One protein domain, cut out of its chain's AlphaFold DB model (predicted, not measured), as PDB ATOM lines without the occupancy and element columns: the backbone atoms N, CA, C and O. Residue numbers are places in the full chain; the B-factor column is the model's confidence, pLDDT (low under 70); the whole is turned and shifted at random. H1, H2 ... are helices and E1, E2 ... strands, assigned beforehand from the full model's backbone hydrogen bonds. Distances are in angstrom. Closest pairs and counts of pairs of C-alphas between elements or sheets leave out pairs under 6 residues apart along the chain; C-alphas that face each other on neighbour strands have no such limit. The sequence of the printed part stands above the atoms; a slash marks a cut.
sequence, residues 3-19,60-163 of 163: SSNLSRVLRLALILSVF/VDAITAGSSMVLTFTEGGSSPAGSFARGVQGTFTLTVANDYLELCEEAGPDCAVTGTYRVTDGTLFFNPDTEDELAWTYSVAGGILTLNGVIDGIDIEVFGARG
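Overview. This is residues 3 to 19 and 60 to 163 of the 163 residues of an uncharacterized protein of Gemmatimonadetes bacterium (UniProt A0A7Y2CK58). One sheet of seven strands is curled like part of a barrel and folded back on itself, with E1 and E2 facing E4, E5, E6 and E7 and with E3 as the hinge. Two short helices, H1 and H2, lie off the sheet. The printed part has 121 residues, with H1, H2 and then E1 to E7 along the chain; the sheet's order is the same, a meander, each strand the antiparallel neighbour of the one before. The class is mostly strand, and the whole is compact, with a radius of gyration of the C-alphas of 14.5 A and spans of 41 by 37 by 26 A.

Along the chain. Find C-alpha 3 at (5.779, -62.121, -96.995), where H1, residues 3 to 9, begins. After the cut come H2, residues 62 to 65, and E1, residues 68 to 75, 23.6 A long. Read on through E2, 90 to 97; E3, 111 to 120, 28.2 A; E4, 123 to 126; E5, 134 to 141; E6, 144 to 151; and E7, 154 to 162, 25.7 A, ending at (9.776, -48.915, -124.052).

Arrangement. H1 is not on the sheet; 1 of its 3 O i to N i+4 pairs and 2 of its 4 O i to N i+3 pairs are within hydrogen-bond range. H2, too short for an i+4 pair, is not on it either. In the hairpin E1 and E2, N 70 and O 95 are 2.9 A apart. E3 bends by 51 degrees at residue 116; within hydrogen-bond range are N 94 and O 113, 2.8 A, across the hairpin E2 and E3, and N 118 and O 125, 3.0 A, across the hairpin E3 and E4. Further on, look at N 136 and O 124, 2.8 A, for E4 and E5; N 139 and O 146, 2.9 A, for E5 and E6; and N 147 and O 158, 2.9 A, for E6 and E7. The closest C-alphas of the edge strands E1 and E7, Leu 71 and Gly 160, are 7.8 A apart.

Size, cuts and confidence. The farthest C-alphas, of Thr 64 and Gly 82, are 42.5 A apart. Residues 20 to 59 are not printed; C-alphas 19 and 60 are 34.9 A apart. The links E1 to E2 and E2 to E3 are long. Look for pLDDT under 70 in residues 3 to 19, 77 to 88 and 105 to 108.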
ATOM      1  N   SER A   3       4.563 -62.909 -96.716       45.03
ATOM      2  CA  SER A   3       5.779 -62.121 -96.995       45.03
ATOM      3  C   SER A   3       7.096 -62.698 -96.455       45.03
ATOM      4  O   SER A   3       8.152 -62.210 -96.820       45.03
ATOM      5  N   SER A   4       7.098 -63.752 -95.628       46.41
ATOM      6  CA  SER A   4       8.350 -64.206 -94.989       46.41
ATOM      7  C   SER A   4       9.242 -65.090 -95.871       46.41
ATOM      8  O   SER A   4      10.423 -65.223 -95.550       46.41
ATOM      9  N   ASN A   5       8.697 -65.724 -96.916       36.75
ATOM     10  CA  ASN A   5       9.467 -66.634 -97.770       36.75
ATOM     11  C   ASN A   5       9.931 -65.949 -99.060       36.75
ATOM     12  O   ASN A   5      11.109 -66.054 -99.357       36.75
ATOM     13  N   LEU A   6       9.095 -65.151 -99.743       40.62
ATOM     14  CA  LEU A   6       9.561 -64.355-100.894       40.62
ATOM     15  C   LEU A   6      10.658 -63.356-100.498       40.62
ATOM     16  O   LEU A   6      11.716 -63.327-101.118       40.62
ATOM     17  N   SER A   7      10.452 -62.636 -99.387       43.25
ATOM     18  CA  SER A   7      11.414 -61.660 -98.856       43.25
ATOM     19  C   SER A   7      12.754 -62.296 -98.503       43.25
ATOM     20  O   SER A   7      13.716 -61.564 -98.386       43.25
ATOM     21  N   ARG A   8      12.863 -63.622 -98.292       44.06
ATOM     22  CA  ARG A   8      14.105 -64.296 -97.859       44.06
ATOM     23  C   ARG A   8      14.946 -64.901 -98.963       44.06
ATOM     24  O   ARG A   8      16.088 -65.240 -98.676       44.06
ATOM     25  N   VAL A   9      14.392 -65.089-100.150       43.06
ATOM     26  CA  VAL A   9      15.067 -65.879-101.180       43.06
ATOM     27  C   VAL A   9      15.475 -65.018-102.380       43.06
ATOM     28  O   VAL A   9      16.571 -65.197-102.905       43.06
ATOM     29  N   LEU A  10      14.792 -63.883-102.582       41.12
ATOM     30  CA  LEU A  10      15.384 -62.744-103.290       41.12
ATOM     31  C   LEU A  10      16.594 -62.125-102.541       41.12
ATOM     32  O   LEU A  10      17.413 -61.470-103.172       41.12
ATOM     33  N   ARG A  11      16.762 -62.411-101.230       46.69
ATOM     34  CA  ARG A  11      17.964 -62.056-100.425       46.69
ATOM     35  C   ARG A  11      19.239 -62.790-100.827       46.69
ATOM     36  O   ARG A  11      20.297 -62.480-100.289       46.69
ATOM     37  N   LEU A  12      19.146 -63.850-101.629       34.72
ATOM     38  CA  LEU A  12      20.336 -64.596-102.033       34.72
ATOM     39  C   LEU A  12      20.838 -64.112-103.390       34.72
ATOM     40  O   LEU A  12      22.017 -63.827-103.501       34.72
ATOM     41  N   ALA A  13      19.940 -63.881-104.350       40.16
ATOM     42  CA  ALA A  13      20.312 -63.566-105.729       40.16
ATOM     43  C   ALA A  13      20.798 -62.117-105.986       40.16
ATOM     44  O   ALA A  13      21.069 -61.755-107.133       40.16
ATOM     45  N   LEU A  14      20.855 -61.243-104.973       39.72
ATOM     46  CA  LEU A  14      21.047 -59.798-105.190       39.72
ATOM     47  C   LEU A  14      22.112 -59.126-104.313       39.72
ATOM     48  O   LEU A  14      22.262 -57.902-104.377       39.72
ATOM     49  N   ILE A  15      22.894 -59.897-103.548       36.12
ATOM     50  CA  ILE A  15      23.931 -59.361-102.653       36.12
ATOM     51  C   ILE A  15      25.329 -59.533-103.244       36.12
ATOM     52  O   ILE A  15      25.974 -60.562-103.090       36.12
ATOM     53  N   LEU A  16      25.850 -58.431-103.788       36.31
ATOM     54  CA  LEU A  16      27.278 -58.081-103.814       36.31
ATOM     55  C   LEU A  16      28.252 -59.149-104.361       36.31
ATOM     56  O   LEU A  16      29.004 -59.784-103.620       36.31
ATOM     57  N   SER A  17      28.478 -59.147-105.674       33.31
ATOM     58  CA  SER A  17      29.788 -59.541-106.201       33.31
ATOM     59  C   SER A  17      30.735 -58.332-106.227       33.31
ATOM     60  O   SER A  17      31.049 -57.785-107.285       33.31
ATOM     61  N   VAL A  18      31.240 -57.911-105.058       39.34
ATOM     62  CA  VAL A  18      32.479 -57.108-104.991       39.34
ATOM     63  C   VAL A  18      33.656 -58.066-105.162       39.34
ATOM     64  O   VAL A  18      34.377 -58.371-104.215       39.34
ATOM     65  N   PHE A  19      33.868 -58.567-106.378       35.47
ATOM     66  CA  PHE A  19      35.115 -59.255-106.700       35.47
ATOM     67  C   PHE A  19      36.139 -58.238-107.195       35.47
ATOM     68  O   PHE A  19      36.164 -57.828-108.354       35.47
ATOM     69  N   VAL A  60       0.011 -61.985-107.176       89.50
ATOM     70  CA  VAL A  60       0.207 -60.572-106.809       89.50
ATOM     71  C   VAL A  60       0.920 -59.825-107.928       89.50
ATOM     72  O   VAL A  60       1.950 -60.268-108.419       89.50
ATOM     73  N   ASP A  61       0.388 -58.662-108.300       92.25
ATOM     74  CA  ASP A  61       1.039 -57.728-109.220       92.25
ATOM     75  C   ASP A  61       1.564 -56.511-108.452       92.25
ATOM     76  O   ASP A  61       0.777 -55.736-107.897       92.25
ATOM     77  N   ALA A  62       2.887 -56.342-108.425       90.25
ATOM     78  CA  ALA A  62       3.553 -55.269-107.688       90.25
ATOM     79  C   ALA A  62       3.164 -53.877-108.201       90.25
ATOM     80  O   ALA A  62       3.026 -52.944-107.410       90.25
ATOM     81  N   ILE A  63       2.948 -53.739-109.515       94.00
ATOM     82  CA  ILE A  63       2.601 -52.451-110.125       94.00
ATOM     83  C   ILE A  63       1.193 -52.035-109.696       94.00
ATOM     84  O   ILE A  63       0.977 -50.913-109.238       94.00
ATOM     85  N   THR A  64       0.242 -52.971-109.738       94.06
ATOM     86  CA  THR A  64      -1.117 -52.753-109.220       94.06
ATOM     87  C   THR A  64      -1.123 -52.497-107.705       94.06
ATOM     88  O   THR A  64      -1.961 -51.741-107.210       94.06
ATOM     89  N   ALA A  65      -0.187 -53.094-106.962       90.31
ATOM     90  CA  ALA A  65      -0.039 -52.887-105.522       90.31
ATOM     91  C   ALA A  65       0.617 -51.541-105.138       90.31
ATOM     92  O   ALA A  65       0.590 -51.173-103.962       90.31
ATOM     93  N   GLY A  66       1.139 -50.783-106.110       90.56
ATOM     94  CA  GLY A  66       1.640 -49.418-105.920       90.56
ATOM     95  C   GLY A  66       3.141 -49.228-106.143       90.56
ATOM     96  O   GLY A  66       3.619 -48.101-106.001       90.56
ATOM     97  N   SER A  67       3.877 -50.278-106.511       92.19
ATOM     98  CA  SER A  67       5.279 -50.149-106.909       92.19
ATOM     99  C   SER A  67       5.412 -49.532-108.300       92.19
ATOM    100  O   SER A  67       4.564 -49.707-109.173       92.19
ATOM    101  N   SER A  68       6.520 -48.838-108.531       94.44
ATOM    102  CA  SER A  68       6.937 -48.374-109.854       94.44
ATOM    103  C   SER A  68       8.306 -48.952-110.155       94.44
ATOM    104  O   SER A  68       9.197 -48.850-109.317       94.44
ATOM    105  N   MET A  69       8.496 -49.532-111.340       95.06
ATOM    106  CA  MET A  69       9.777 -50.132-111.715       95.06
ATOM    107  C   MET A  69      10.226 -49.678-113.099       95.06
ATOM    108  O   MET A  69       9.420 -49.563-114.026       95.06
ATOM    109  N   VAL A  70      11.527 -49.439-113.244       96.69
ATOM    110  CA  VAL A  70      12.165 -49.129-114.526       96.69
ATOM    111  C   VAL A  70      13.364 -50.045-114.697       96.69
ATOM    112  O   VAL A  70      14.271 -50.043-113.867       96.69
ATOM    113  N   LEU A  71      13.380 -50.798-115.792       96.12
ATOM    114  CA  LEU A  71      14.486 -51.666-116.168       96.12
ATOM    115  C   LEU A  71      15.252 -51.025-117.323       96.12
ATOM    116  O   LEU A  71      14.672 -50.713-118.355       96.12
ATOM    117  N   THR A  72      16.548 -50.803-117.160       96.00
ATOM    118  CA  THR A  72      17.403 -50.203-118.189       96.00
ATOM    119  C   THR A  72      18.496 -51.175-118.577       96.00
ATOM    120  O   THR A  72      19.228 -51.629-117.707       96.00
ATOM    121  N   PHE A  73      18.642 -51.445-119.871       93.81
ATOM    122  CA  PHE A  73      19.752 -52.213-120.427       93.81
ATOM    123  C   PHE A  73      20.689 -51.286-121.188       93.81
ATOM    124  O   PHE A  73      20.260 -50.479-122.015       93.81
ATOM    125  N   THR A  74      21.981 -51.425-120.927       91.44
ATOM    126  CA  THR A  74      23.045 -50.720-121.640       91.44
ATOM    127  C   THR A  74      23.931 -51.756-122.309       91.44
ATOM    128  O   THR A  74      24.369 -52.698-121.651       91.44
ATOM    129  N   GLU A  75      24.203 -51.607-123.607       87.81
ATOM    130  CA  GLU A  75      25.193 -52.458-124.274       87.81
ATOM    131  C   GLU A  75      26.571 -52.229-123.664       87.81
ATOM    132  O   GLU A  75      27.031 -51.098-123.485       87.81
ATOM    133  N   GLY A  76      27.245 -53.326-123.354       72.31
ATOM    134  CA  GLY A  76      28.639 -53.327-122.973       72.31
ATOM    135  C   GLY A  76      29.475 -53.278-124.239       72.31
ATOM    136  O   GLY A  76      29.492 -54.223-125.026       72.31
ATOM    137  N   GLY A  77      30.213 -52.190-124.438       54.84
ATOM    138  CA  GLY A  77      31.261 -52.161-125.448       54.84
ATOM    139  C   GLY A  77      32.382 -53.114-125.048       54.84
ATOM    140  O   GLY A  77      33.300 -52.677-124.370       54.84
ATOM    141  N   SER A  78      32.316 -54.377-125.490       48.94
ATOM    142  CA  SER A  78      33.280 -55.470-125.241       48.94
ATOM    143  C   SER A  78      33.565 -55.737-123.753       48.94
ATOM    144  O   SER A  78      34.017 -54.852-123.038       48.94
ATOM    145  N   SER A  79      33.329 -56.972-123.283       46.38
ATOM    146  CA  SER A  79      33.638 -57.420-121.912       46.38
ATOM    147  C   SER A  79      34.895 -56.739-121.351       46.38
ATOM    148  O   SER A  79      35.918 -56.759-122.046       46.38
ATOM    149  N   PRO A  80      34.867 -56.155-120.132       42.91
ATOM    150  CA  PRO A  80      36.059 -55.556-119.548       42.91
ATOM    151  C   PRO A  80      37.201 -56.567-119.627       42.91
ATOM    152  O   PRO A  80      37.055 -57.716-119.201       42.91
ATOM    153  N   ALA A  81      38.304 -56.163-120.260       41.38
ATOM    154  CA  ALA A  81      39.464 -57.020-120.452       41.38
ATOM    155  C   ALA A  81      39.916 -57.545-119.079       41.38
ATOM    156  O   ALA A  81      40.299 -56.763-118.213       41.38
ATOM    157  N   GLY A  82      39.796 -58.859-118.867       43.41
ATOM    158  CA  GLY A  82      40.017 -59.507-117.568       43.41
ATOM    159  C   GLY A  82      38.787 -60.206-116.979       43.41
ATOM    160  O   GLY A  82      38.936 -60.985-116.042       43.41
ATOM    161  N   SER A  83      37.589 -60.002-117.541       48.94
ATOM    162  CA  SER A  83      36.425 -60.832-117.228       48.94
ATOM    163  C   SER A  83      36.519 -62.165-117.972       48.94
ATOM    164  O   SER A  83      36.491 -62.214-119.202       48.94
ATOM    165  N   PHE A  84      36.624 -63.265-117.225       45.00
ATOM    166  CA  PHE A  84      36.491 -64.615-117.777       45.00
ATOM    167  C   PHE A  84      35.043 -64.947-118.183       45.00
ATOM    168  O   PHE A  84      34.829 -65.997-118.790       45.00
ATOM    169  N   ALA A  85      34.072 -64.064-117.895       52.03
ATOM    170  CA  ALA A  85      32.678 -64.228-118.292       52.03
ATOM    171  C   ALA A  85      32.554 -64.045-119.813       52.03
ATOM    172  O   ALA A  85      32.462 -62.934-120.354       52.03
ATOM    173  N   ARG A  86      32.636 -65.166-120.532       54.84
ATOM    174  CA  ARG A  86      32.418 -65.206-121.977       54.84
ATOM    175  C   ARG A  86      30.973 -64.791-122.258       54.84
ATOM    176  O   ARG A  86      30.034 -65.350-121.700       54.84
ATOM    177  N   GLY A  87      30.793 -63.839-123.171       62.62
ATOM    178  CA  GLY A  87      29.473 -63.514-123.716       62.62
ATOM    179  C   GLY A  87      28.615 -62.556-122.887       62.62
ATOM    180  O   GLY A  87      27.427 -62.462-123.165       62.62
ATOM    181  N   VAL A  88      29.177 -61.829-121.911       69.44
ATOM    182  CA  VAL A  88      28.473 -60.671-121.325       69.44
ATOM    183  C   VAL A  88      28.191 -59.657-122.432       69.44
ATOM    184  O   VAL A  88      29.112 -59.212-123.119       69.44
ATOM    185  N   GLN A  89      26.919 -59.305-122.600       81.25
ATOM    186  CA  GLN A  89      26.472 -58.359-123.621       81.25
ATOM    187  C   GLN A  89      26.386 -56.936-123.094       81.25
ATOM    188  O   GLN A  89      26.582 -55.992-123.855       81.25
ATOM    189  N   GLY A  90      26.133 -56.759-121.800       87.00
ATOM    190  CA  GLY A  90      26.037 -55.431-121.223       87.00
ATOM    191  C   GLY A  90      25.716 -55.413-119.745       87.00
ATOM    192  O   GLY A  90      25.921 -56.396-119.031       87.00
ATOM    193  N   THR A  91      25.232 -54.263-119.292       90.12
ATOM    194  CA  THR A  91      24.782 -54.042-117.920       90.12
ATOM    195  C   THR A  91      23.297 -53.733-117.881       90.12
ATOM    196  O   THR A  91      22.739 -53.158-118.818       90.12
ATOM    197  N   PHE A  92      22.653 -54.114-116.786       92.25
ATOM    198  CA  PHE A  92      21.281 -53.734-116.498       92.25
ATOM    199  C   PHE A  92      21.206 -52.937-115.196       92.25
ATOM    200  O   PHE A  92      22.042 -53.099-114.303       92.25
ATOM    201  N   THR A  93      20.175 -52.105-115.096       91.62
ATOM    202  CA  THR A  93      19.758 -51.424-113.871       91.62
ATOM    203  C   THR A  93      18.256 -51.605-113.698       91.62
ATOM    204  O   THR A  93      17.497 -51.200-114.577       91.62
ATOM    205  N   LEU A  94      17.817 -52.171-112.578       92.31
ATOM    206  CA  LEU A  94      16.425 -52.176-112.139       92.31
ATOM    207  C   LEU A  94      16.260 -51.140-111.029       92.31
ATOM    208  O   LEU A  94      16.832 -51.294-109.955       92.31
ATOM    209  N   THR A  95      15.466 -50.106-111.271       92.12
ATOM    210  CA  THR A  95      15.059 -49.144-110.242       92.12
ATOM    211  C   THR A  95      13.653 -49.488-109.781       92.12
ATOM    212  O   THR A  95      12.768 -49.627-110.625       92.12
ATOM    213  N   VAL A  96      13.434 -49.576-108.471       91.44
ATOM    214  CA  VAL A  96      12.112 -49.778-107.863       91.44
ATOM    215  C   VAL A  96      11.819 -48.608-106.935       91.44
ATOM    216  O   VAL A  96      12.680 -48.183-106.169       91.44
ATOM    217  N   ALA A  97      10.601 -48.086-107.011       92.81
ATOM    218  CA  ALA A  97      10.061 -47.121-106.069       92.81
ATOM    219  C   ALA A  97       8.788 -47.675-105.426       92.81
ATOM    220  O   ALA A  97       8.002 -48.351-106.101       92.81
ATOM    221  N   ASN A  98       8.569 -47.354-104.151       90.44
ATOM    222  CA  ASN A  98       7.511 -47.933-103.315       90.44
ATOM    223  C   ASN A  98       7.477 -49.465-103.395       90.44
ATOM    224  O   ASN A  98       6.469 -50.063-103.778       90.44
ATOM    225  N   ASP A  99       8.603 -50.088-103.084       83.00
ATOM    226  CA  ASP A  99       8.813 -51.524-103.122       83.00
ATOM    227  C   ASP A  99       7.843 -52.266-102.189       83.00
ATOM    228  O   ASP A  99       8.035 -52.382-100.979       83.00
ATOM    229  N   TYR A 100       6.749 -52.744-102.775       81.50
ATOM    230  CA  TYR A 100       5.652 -53.386-102.063       81.50
ATOM    231  C   TYR A 100       5.953 -54.855-101.771       81.50
ATOM    232  O   TYR A 100       5.457 -55.415-100.791       81.50
ATOM    233  N   LEU A 101       6.737 -55.489-102.646       75.75
ATOM    234  CA  LEU A 101       7.092 -56.900-102.535       75.75
ATOM    235  C   LEU A 101       8.384 -57.123-101.746       75.75
ATOM    236  O   LEU A 101       8.769 -58.279-101.582       75.75
ATOM    237  N   GLU A 102       9.008 -56.052-101.240       77.56
ATOM    238  CA  GLU A 102      10.333 -56.101-100.613       77.56
ATOM    239  C   GLU A 102      11.352 -56.758-101.562       77.56
ATOM    240  O   GLU A 102      12.104 -57.655-101.175       77.56
ATOM    241  N   LEU A 103      11.321 -56.350-102.836       72.06
ATOM    242  CA  LEU A 103      12.282 -56.764-103.848       72.06
ATOM    243  C   LEU A 103      13.717 -56.319-103.530       72.06
ATOM    244  O   LEU A 103      14.677 -56.870-104.068       72.06
ATOM    245  N   CYS A 104      13.866 -55.301-102.694       70.94
ATOM    246  CA  CYS A 104      15.133 -54.692-102.363       70.94
ATOM    247  C   CYS A 104      15.471 -54.783-100.884       70.94
ATOM    248  O   CYS A 104      14.619 -54.774-100.001       70.94
ATOM    249  N   GLU A 105      16.772 -54.840-100.624       66.44
ATOM    250  CA  GLU A 105      17.316 -55.081 -99.287       66.44
ATOM    251  C   GLU A 105      17.618 -53.813 -98.496       66.44
ATOM    252  O   GLU A 105      17.836 -53.863 -97.282       66.44
ATOM    253  N   GLU A 106      17.692 -52.677 -99.183       64.50
ATOM    254  CA  GLU A 106      18.065 -51.417 -98.561       64.50
ATOM    255  C   GLU A 106      16.951 -50.912 -97.638       64.50
ATOM    256  O   GLU A 106      15.761 -51.136 -97.856       64.50
ATOM    257  N   ALA A 107      17.339 -50.203 -96.576       56.25
ATOM    258  CA  ALA A 107      16.401 -49.608 -95.634       56.25
ATOM    259  C   ALA A 107      15.693 -48.399 -96.274       56.25
ATOM    260  O   ALA A 107      16.046 -47.247 -96.022       56.25
ATOM    261  N   GLY A 108      14.690 -48.658 -97.107       68.12
ATOM    262  CA  GLY A 108      13.906 -47.628 -97.769       68.12
ATOM    263  C   GLY A 108      12.838 -48.216 -98.690       68.12
ATOM    264  O   GLY A 108      12.924 -49.379 -99.066       68.12
ATOM    265  N   PRO A 109      11.816 -47.422 -99.052       78.88
ATOM    266  CA  PRO A 109      10.800 -47.848-100.012       78.88
ATOM    267  C   PRO A 109      11.324 -47.880-101.454       78.88
ATOM    268  O   PRO A 109      10.640 -48.400-102.324       78.88
ATOM    269  N   ASP A 110      12.501 -47.312-101.720       87.69
ATOM    270  CA  ASP A 110      13.058 -47.164-103.060       87.69
ATOM    271  C   ASP A 110      14.468 -47.758-103.105       87.69
ATOM    272  O   ASP A 110      15.220 -47.679-102.130       87.69
ATOM    273  N   CYS A 111      14.846 -48.310-104.254       86.44
ATOM    274  CA  CYS A 111      16.134 -48.962-104.453       86.44
ATOM    275  C   CYS A 111      16.533 -49.016-105.931       86.44
ATOM    276  O   CYS A 111      15.721 -48.816-106.842       86.44
ATOM    277  N   ALA A 112      17.803 -49.340-106.169       87.19
ATOM    278  CA  ALA A 112      18.309 -49.666-107.489       87.19
ATOM    279  C   ALA A 112      19.253 -50.866-107.418       87.19
ATOM    280  O   ALA A 112      20.122 -50.938-106.553       87.19
ATOM    281  N   VAL A 113      19.092 -51.778-108.367       85.44
ATOM    282  CA  VAL A 113      19.881 -52.997-108.514       85.44
ATOM    283  C   VAL A 113      20.603 -52.911-109.840       85.44
ATOM    284  O   VAL A 113      19.982 -52.610-110.859       85.44
ATOM    285  N   THR A 114      21.903 -53.167-109.845       86.94
ATOM    286  CA  THR A 114      22.705 -53.178-111.067       86.94
ATOM    287  C   THR A 114      23.427 -54.502-111.220       86.94
ATOM    288  O   THR A 114      23.793 -55.145-110.238       86.94
ATOM    289  N   GLY A 115      23.635 -54.908-112.465       87.12
ATOM    290  CA  GLY A 115      24.322 -56.152-112.766       87.12
ATOM    291  C   GLY A 115      24.713 -56.255-114.229       87.12
ATOM    292  O   GLY A 115      24.538 -55.318-115.014       87.12
ATOM    293  N   THR A 116      25.268 -57.399-114.605       89.12
ATOM    294  CA  THR A 116      25.578 -57.726-116.000       89.12
ATOM    295  C   THR A 116      24.476 -58.585-116.598       89.12
ATOM    296  O   THR A 116      23.736 -59.249-115.879       89.12
ATOM    297  N   TYR A 117      24.350 -58.585-117.921       89.94
ATOM    298  CA  TYR A 117      23.469 -59.528-118.600       89.94
ATOM    299  C   TYR A 117      24.124 -60.157-119.828       89.94
ATOM    300  O   TYR A 117      25.057 -59.605-120.427       89.94
ATOM    301  N   ARG A 118      23.613 -61.329-120.200       89.75
ATOM    302  CA  ARG A 118      23.946 -62.076-121.418       89.75
ATOM    303  C   ARG A 118      22.653 -62.562-122.053       89.75
ATOM    304  O   ARG A 118      21.745 -62.961-121.339       89.75
ATOM    305  N   VAL A 119      22.585 -62.574-123.378       90.44
ATOM    306  CA  VAL A 119      21.497 -63.227-124.108       90.44
ATOM    307  C   VAL A 119      22.043 -64.415-124.888       90.44
ATOM    308  O   VAL A 119      23.135 -64.347-125.457       90.44
ATOM    309  N   THR A 120      21.321 -65.532-124.870       88.62
ATOM    310  CA  THR A 120      21.619 -66.714-125.688       88.62
ATOM    311  C   THR A 120      20.331 -67.470-125.989       88.62
ATOM    312  O   THR A 120      19.599 -67.831-125.067       88.62
ATOM    313  N   ASP A 121      20.067 -67.722-127.269       88.31
ATOM    314  CA  ASP A 121      18.937 -68.515-127.764       88.31
ATOM    315  C   ASP A 121      17.577 -68.059-127.190       88.31
ATOM    316  O   ASP A 121      16.749 -68.872-126.773       88.31
ATOM    317  N   GLY A 122      17.341 -66.742-127.122       88.50
ATOM    318  CA  GLY A 122      16.092 -66.183-126.570       88.50
ATOM    319  C   GLY A 122      15.977 -66.239-125.035       88.50
ATOM    320  O   GLY A 122      14.912 -65.955-124.477       88.50
ATOM    321  N   THR A 123      17.065 -66.588-124.345       93.50
ATOM    322  CA  THR A 123      17.176 -66.560-122.881       93.50
ATOM    323  C   THR A 123      18.056 -65.393-122.452       93.50
ATOM    324  O   THR A 123      19.189 -65.257-122.909       93.50
ATOM    325  N   LEU A 124      17.530 -64.553-121.567       93.69
ATOM    326  CA  LEU A 124      18.227 -63.471-120.890       93.69
ATOM    327  C   LEU A 124      18.753 -63.977-119.545       93.69
ATOM    328  O   LEU A 124      17.985 -64.369-118.672       93.69
ATOM    329  N   PHE A 125      20.067 -63.941-119.383       91.94
ATOM    330  CA  PHE A 125      20.767 -64.261-118.150       91.94
ATOM    331  C   PHE A 125      21.115 -62.964-117.424       91.94
ATOM    332  O   PHE A 125      21.836 -62.135-117.984       91.94
ATOM    333  N   PHE A 126      20.633 -62.790-116.197       90.38
ATOM    334  CA  PHE A 126      21.065 -61.726-115.290       90.38
ATOM    335  C   PHE A 126      22.196 -62.245-114.407       90.38
ATOM    336  O   PHE A 126      22.117 -63.367-113.920       90.38
ATOM    337  N   ASN A 127      23.230 -61.426-114.213       87.00
ATOM    338  CA  ASN A 127      24.461 -61.774-113.499       87.00
ATOM    339  C   ASN A 127      25.061 -63.115-113.961       87.00
ATOM    340  O   ASN A 127      25.277 -64.010-113.150       87.00
ATOM    341  N   PRO A 128      25.317 -63.288-115.271       82.19
ATOM    342  CA  PRO A 128      25.839 -64.541-115.784       82.19
ATOM    343  C   PRO A 128      27.179 -64.930-115.151       82.19
ATOM    344  O   PRO A 128      28.036 -64.074-114.908       82.19
ATOM    345  N   ASP A 129      27.378 -66.235-114.990       80.62
ATOM    346  CA  ASP A 129      28.576 -66.869-114.434       80.62
ATOM    347  C   ASP A 129      28.859 -66.497-112.958       80.62
ATOM    348  O   ASP A 129      29.998 -66.610-112.490       80.62
ATOM    349  N   THR A 130      27.830 -66.068-112.214       81.38
ATOM    350  CA  THR A 130      27.869 -65.878-110.753       81.38
ATOM    351  C   THR A 130      27.002 -66.920-110.031       81.38
ATOM    352  O   THR A 130      26.308 -67.717-110.660       81.38
ATOM    353  N   GLU A 131      27.058 -66.948-108.694       79.94
ATOM    354  CA  GLU A 131      26.176 -67.790-107.861       79.94
ATOM    355  C   GLU A 131      24.692 -67.403-108.004       79.94
ATOM    356  O   GLU A 131      23.809 -68.236-107.815       79.94
ATOM    357  N   ASP A 132      24.447 -66.169-108.439       74.75
ATOM    358  CA  ASP A 132      23.145 -65.514-108.490       74.75
ATOM    359  C   ASP A 132      22.605 -65.388-109.921       74.75
ATOM    360  O   ASP A 132      21.820 -64.490-110.234       74.75
ATOM    361  N   GLU A 133      23.065 -66.258-110.825       85.12
ATOM    362  CA  GLU A 133      22.627 -66.246-112.217       85.12
ATOM    363  C   GLU A 133      21.124 -66.564-112.311       85.12
ATOM    364  O   GLU A 133      20.663 -67.638-111.916       85.12
ATOM    365  N   LEU A 134      20.356 -65.641-112.896       90.25
ATOM    366  CA  LEU A 134      18.942 -65.849-113.214       90.25
ATOM    367  C   LEU A 134      18.772 -65.998-114.722       90.25
ATOM    368  O   LEU A 134      19.159 -65.106-115.472       90.25
ATOM    369  N   ALA A 135      18.141 -67.084-115.164       93.69
ATOM    370  CA  ALA A 135      17.879 -67.356-116.575       93.69
ATOM    371  C   ALA A 135      16.390 -67.185-116.893       93.69
ATOM    372  O   ALA A 135      15.545 -67.946-116.416       93.69
ATOM    373  N   TRP A 136      16.057 -66.157-117.667       96.69
ATOM    374  CA  TRP A 136      14.686 -65.772-117.989       96.69
ATOM    375  C   TRP A 136      14.453 -65.867-119.491       96.69
ATOM    376  O   TRP A 136      15.269 -65.423-120.292       96.69
ATOM    377  N   THR A 137      13.312 -66.406-119.902       96.88
ATOM    378  CA  THR A 137      12.889 -66.280-121.303       96.88
ATOM    379  C   THR A 137      12.473 -64.839-121.565       96.88
ATOM    380  O   THR A 137      11.797 -64.227-120.732       96.88
ATOM    381  N   TYR A 138      12.862 -64.291-122.715       95.69
ATOM    382  CA  TYR A 138      12.485 -62.931-123.083       95.69
ATOM    383  C   TYR A 138      11.915 -62.858-124.497       95.69
ATOM    384  O   TYR A 138      12.202 -63.682-125.364       95.69
ATOM    385  N   SER A 139      11.094 -61.841-124.740       95.94
ATOM    386  CA  SER A 139      10.706 -61.438-126.089       95.94
ATOM    387  C   SER A 139      10.441 -59.939-126.146       95.94
ATOM    388  O   SER A 139       9.983 -59.341-125.173       95.94
ATOM    389  N   VAL A 140      10.715 -59.335-127.300       95.44
ATOM    390  CA  VAL A 140      10.388 -57.936-127.578       95.44
ATOM    391  C   VAL A 140       9.474 -57.881-128.793       95.44
ATOM    392  O   VAL A 140       9.870 -58.257-129.896       95.44
ATOM    393  N   ALA A 141       8.248 -57.394-128.611       94.75
ATOM    394  CA  ALA A 141       7.277 -57.250-129.690       94.75
ATOM    395  C   ALA A 141       6.475 -55.957-129.521       94.75
ATOM    396  O   ALA A 141       5.968 -55.661-128.446       94.75
ATOM    397  N   GLY A 142       6.368 -55.159-130.589       92.44
ATOM    398  CA  GLY A 142       5.559 -53.934-130.573       92.44
ATOM    399  C   GLY A 142       5.989 -52.892-129.530       92.44
ATOM    400  O   GLY A 142       5.149 -52.131-129.064       92.44
ATOM    401  N   GLY A 143       7.269 -52.869-129.139       93.56
ATOM    402  CA  GLY A 143       7.770 -51.981-128.081       93.56
ATOM    403  C   GLY A 143       7.458 -52.454-126.659       93.56
ATOM    404  O   GLY A 143       7.657 -51.688-125.718       93.56
ATOM    405  N   ILE A 144       6.996 -53.698-126.504       96.50
ATOM    406  CA  ILE A 144       6.785 -54.355-125.218       96.50
ATOM    407  C   ILE A 144       7.850 -55.433-125.025       96.50
ATOM    408  O   ILE A 144       7.987 -56.331-125.858       96.50
ATOM    409  N   LEU A 145       8.586 -55.338-123.924       97.44
ATOM    410  CA  LEU A 145       9.433 -56.392-123.388       97.44
ATOM    411  C   LEU A 145       8.568 -57.303-122.523       97.44
ATOM    412  O   LEU A 145       7.891 -56.827-121.616       97.44
ATOM    413  N   THR A 146       8.608 -58.600-122.795       97.69
ATOM    414  CA  THR A 146       8.034 -59.630-121.928       97.69
ATOM    415  C   THR A 146       9.167 -60.474-121.378       97.69
ATOM    416  O   THR A 146       9.984 -60.968-122.159       97.69
ATOM    417  N   LEU A 147       9.201 -60.652-120.063       97.56
ATOM    418  CA  LEU A 147      10.114 -61.559-119.388       97.56
ATOM    419  C   LEU A 147       9.319 -62.605-118.618       97.56
ATOM    420  O   LEU A 147       8.383 -62.251-117.902       97.56
ATOM    421  N   ASN A 148       9.718 -63.869-118.737       96.12
ATOM    422  CA  ASN A 148       9.191 -64.940-117.900       96.12
ATOM    423  C   ASN A 148      10.343 -65.721-117.289       96.12
ATOM    424  O   ASN A 148      11.232 -66.197-118.005       96.12
ATOM    425  N   GLY A 149      10.299 -65.874-115.976       93.50
ATOM    426  CA  GLY A 149      11.304 -66.593-115.213       93.50
ATOM    427  C   GLY A 149      10.686 -67.294-114.019       93.50
ATOM    428  O   GLY A 149       9.492 -67.181-113.754       93.50
ATOM    429  N   VAL A 150      11.527 -68.018-113.292       89.50
ATOM    430  CA  VAL A 150      11.156 -68.631-112.021       89.50
ATOM    431  C   VAL A 150      12.144 -68.145-110.977       89.50
ATOM    432  O   VAL A 150      13.352 -68.250-111.181       89.50
ATOM    433  N   ILE A 151      11.632 -67.629-109.865       83.00
ATOM    434  CA  ILE A 151      12.425 -67.320-108.676       83.00
ATOM    435  C   ILE A 151      11.900 -68.217-107.560       83.00
ATOM    436  O   ILE A 151      10.736 -68.125-107.181       83.00
ATOM    437  N   ASP A 152      12.728 -69.147-107.085       81.94
ATOM    438  CA  ASP A 152      12.413 -70.022-105.943       81.94
ATOM    439  C   ASP A 152      11.132 -70.847-106.087       81.94
ATOM    440  O   ASP A 152      10.396 -71.095-105.131       81.94
ATOM    441  N   GLY A 153      10.869 -71.291-107.315       86.69
ATOM    442  CA  GLY A 153       9.669 -72.051-107.658       86.69
ATOM    443  C   GLY A 153       8.416 -71.193-107.842       86.69
ATOM    444  O   GLY A 153       7.332 -71.756-107.973       86.69
ATOM    445  N   ILE A 154       8.552 -69.865-107.852       85.12
ATOM    446  CA  ILE A 154       7.477 -68.922-108.151       85.12
ATOM    447  C   ILE A 154       7.654 -68.421-109.578       85.12
ATOM    448  O   ILE A 154       8.702 -67.875-109.922       85.12
ATOM    449  N   ASP A 155       6.613 -68.588-110.389       91.25
ATOM    450  CA  ASP A 155       6.563 -68.032-111.735       91.25
ATOM    451  C   ASP A 155       6.485 -66.502-111.661       91.25
ATOM    452  O   ASP A 155       5.642 -65.932-110.955       91.25
ATOM    453  N   ILE A 156       7.379 -65.852-112.400       92.25
ATOM    454  CA  ILE A 156       7.469 -64.403-112.522       92.25
ATOM    455  C   ILE A 156       7.190 -64.015-113.967       92.25
ATOM    456  O   ILE A 156       7.826 -64.526-114.890       92.25
ATOM    457  N   GLU A 157       6.270 -63.072-114.149       95.38
ATOM    458  CA  GLU A 157       5.922 -62.490-115.442       95.38
ATOM    459  C   GLU A 157       6.076 -60.967-115.364       95.38
ATOM    460  O   GLU A 157       5.433 -60.295-114.550       95.38
ATOM    461  N   VAL A 158       6.925 -60.411-116.228       96.38
ATOM    462  CA  VAL A 158       7.185 -58.970-116.294       96.38
ATOM    463  C   VAL A 158       6.863 -58.446-117.682       96.38
ATOM    464  O   VAL A 158       7.341 -58.979-118.683       96.38
ATOM    465  N   PHE A 159       6.114 -57.346-117.733       97.12
ATOM    466  CA  PHE A 159       5.905 -56.573-118.953       97.12
ATOM    467  C   PHE A 159       6.490 -55.177-118.795       97.12
ATOM    468  O   PHE A 159       6.176 -54.469-117.838       97.12
ATOM    469  N   GLY A 160       7.313 -54.768-119.755       96.44
ATOM    470  CA  GLY A 160       7.884 -53.431-119.835       96.44
ATOM    471  C   GLY A 160       7.508 -52.753-121.142       96.44
ATOM    472  O   GLY A 160       7.669 -53.336-122.208       96.44
ATOM    473  N   ALA A 161       7.037 -51.512-121.084       96.81
ATOM    474  CA  ALA A 161       6.879 -50.669-122.262       96.81
ATOM    475  C   ALA A 161       8.143 -49.834-122.471       96.81
ATOM    476  O   ALA A 161       8.698 -49.291-121.511       96.81
ATOM    477  N   ARG A 162       8.601 -49.724-123.719       95.38
ATOM    478  CA  ARG A 162       9.776 -48.915-124.052       95.38
ATOM    479  C   ARG A 162       9.533 -47.444-123.687       95.38
ATOM    480  O   ARG A 162       8.500 -46.887-124.066       95.38
ATOM    481  N   GLY A 163      10.458 -46.874-122.913       84.00
ATOM    482  CA  GLY A 163      10.461 -45.470-122.486       84.00
ATOM    483  C   GLY A 163      11.005 -44.509-123.533       84.00
ATOM    484  O   GLY A 163      11.668 -44.974-124.491       84.00
TER     485      GLY A 163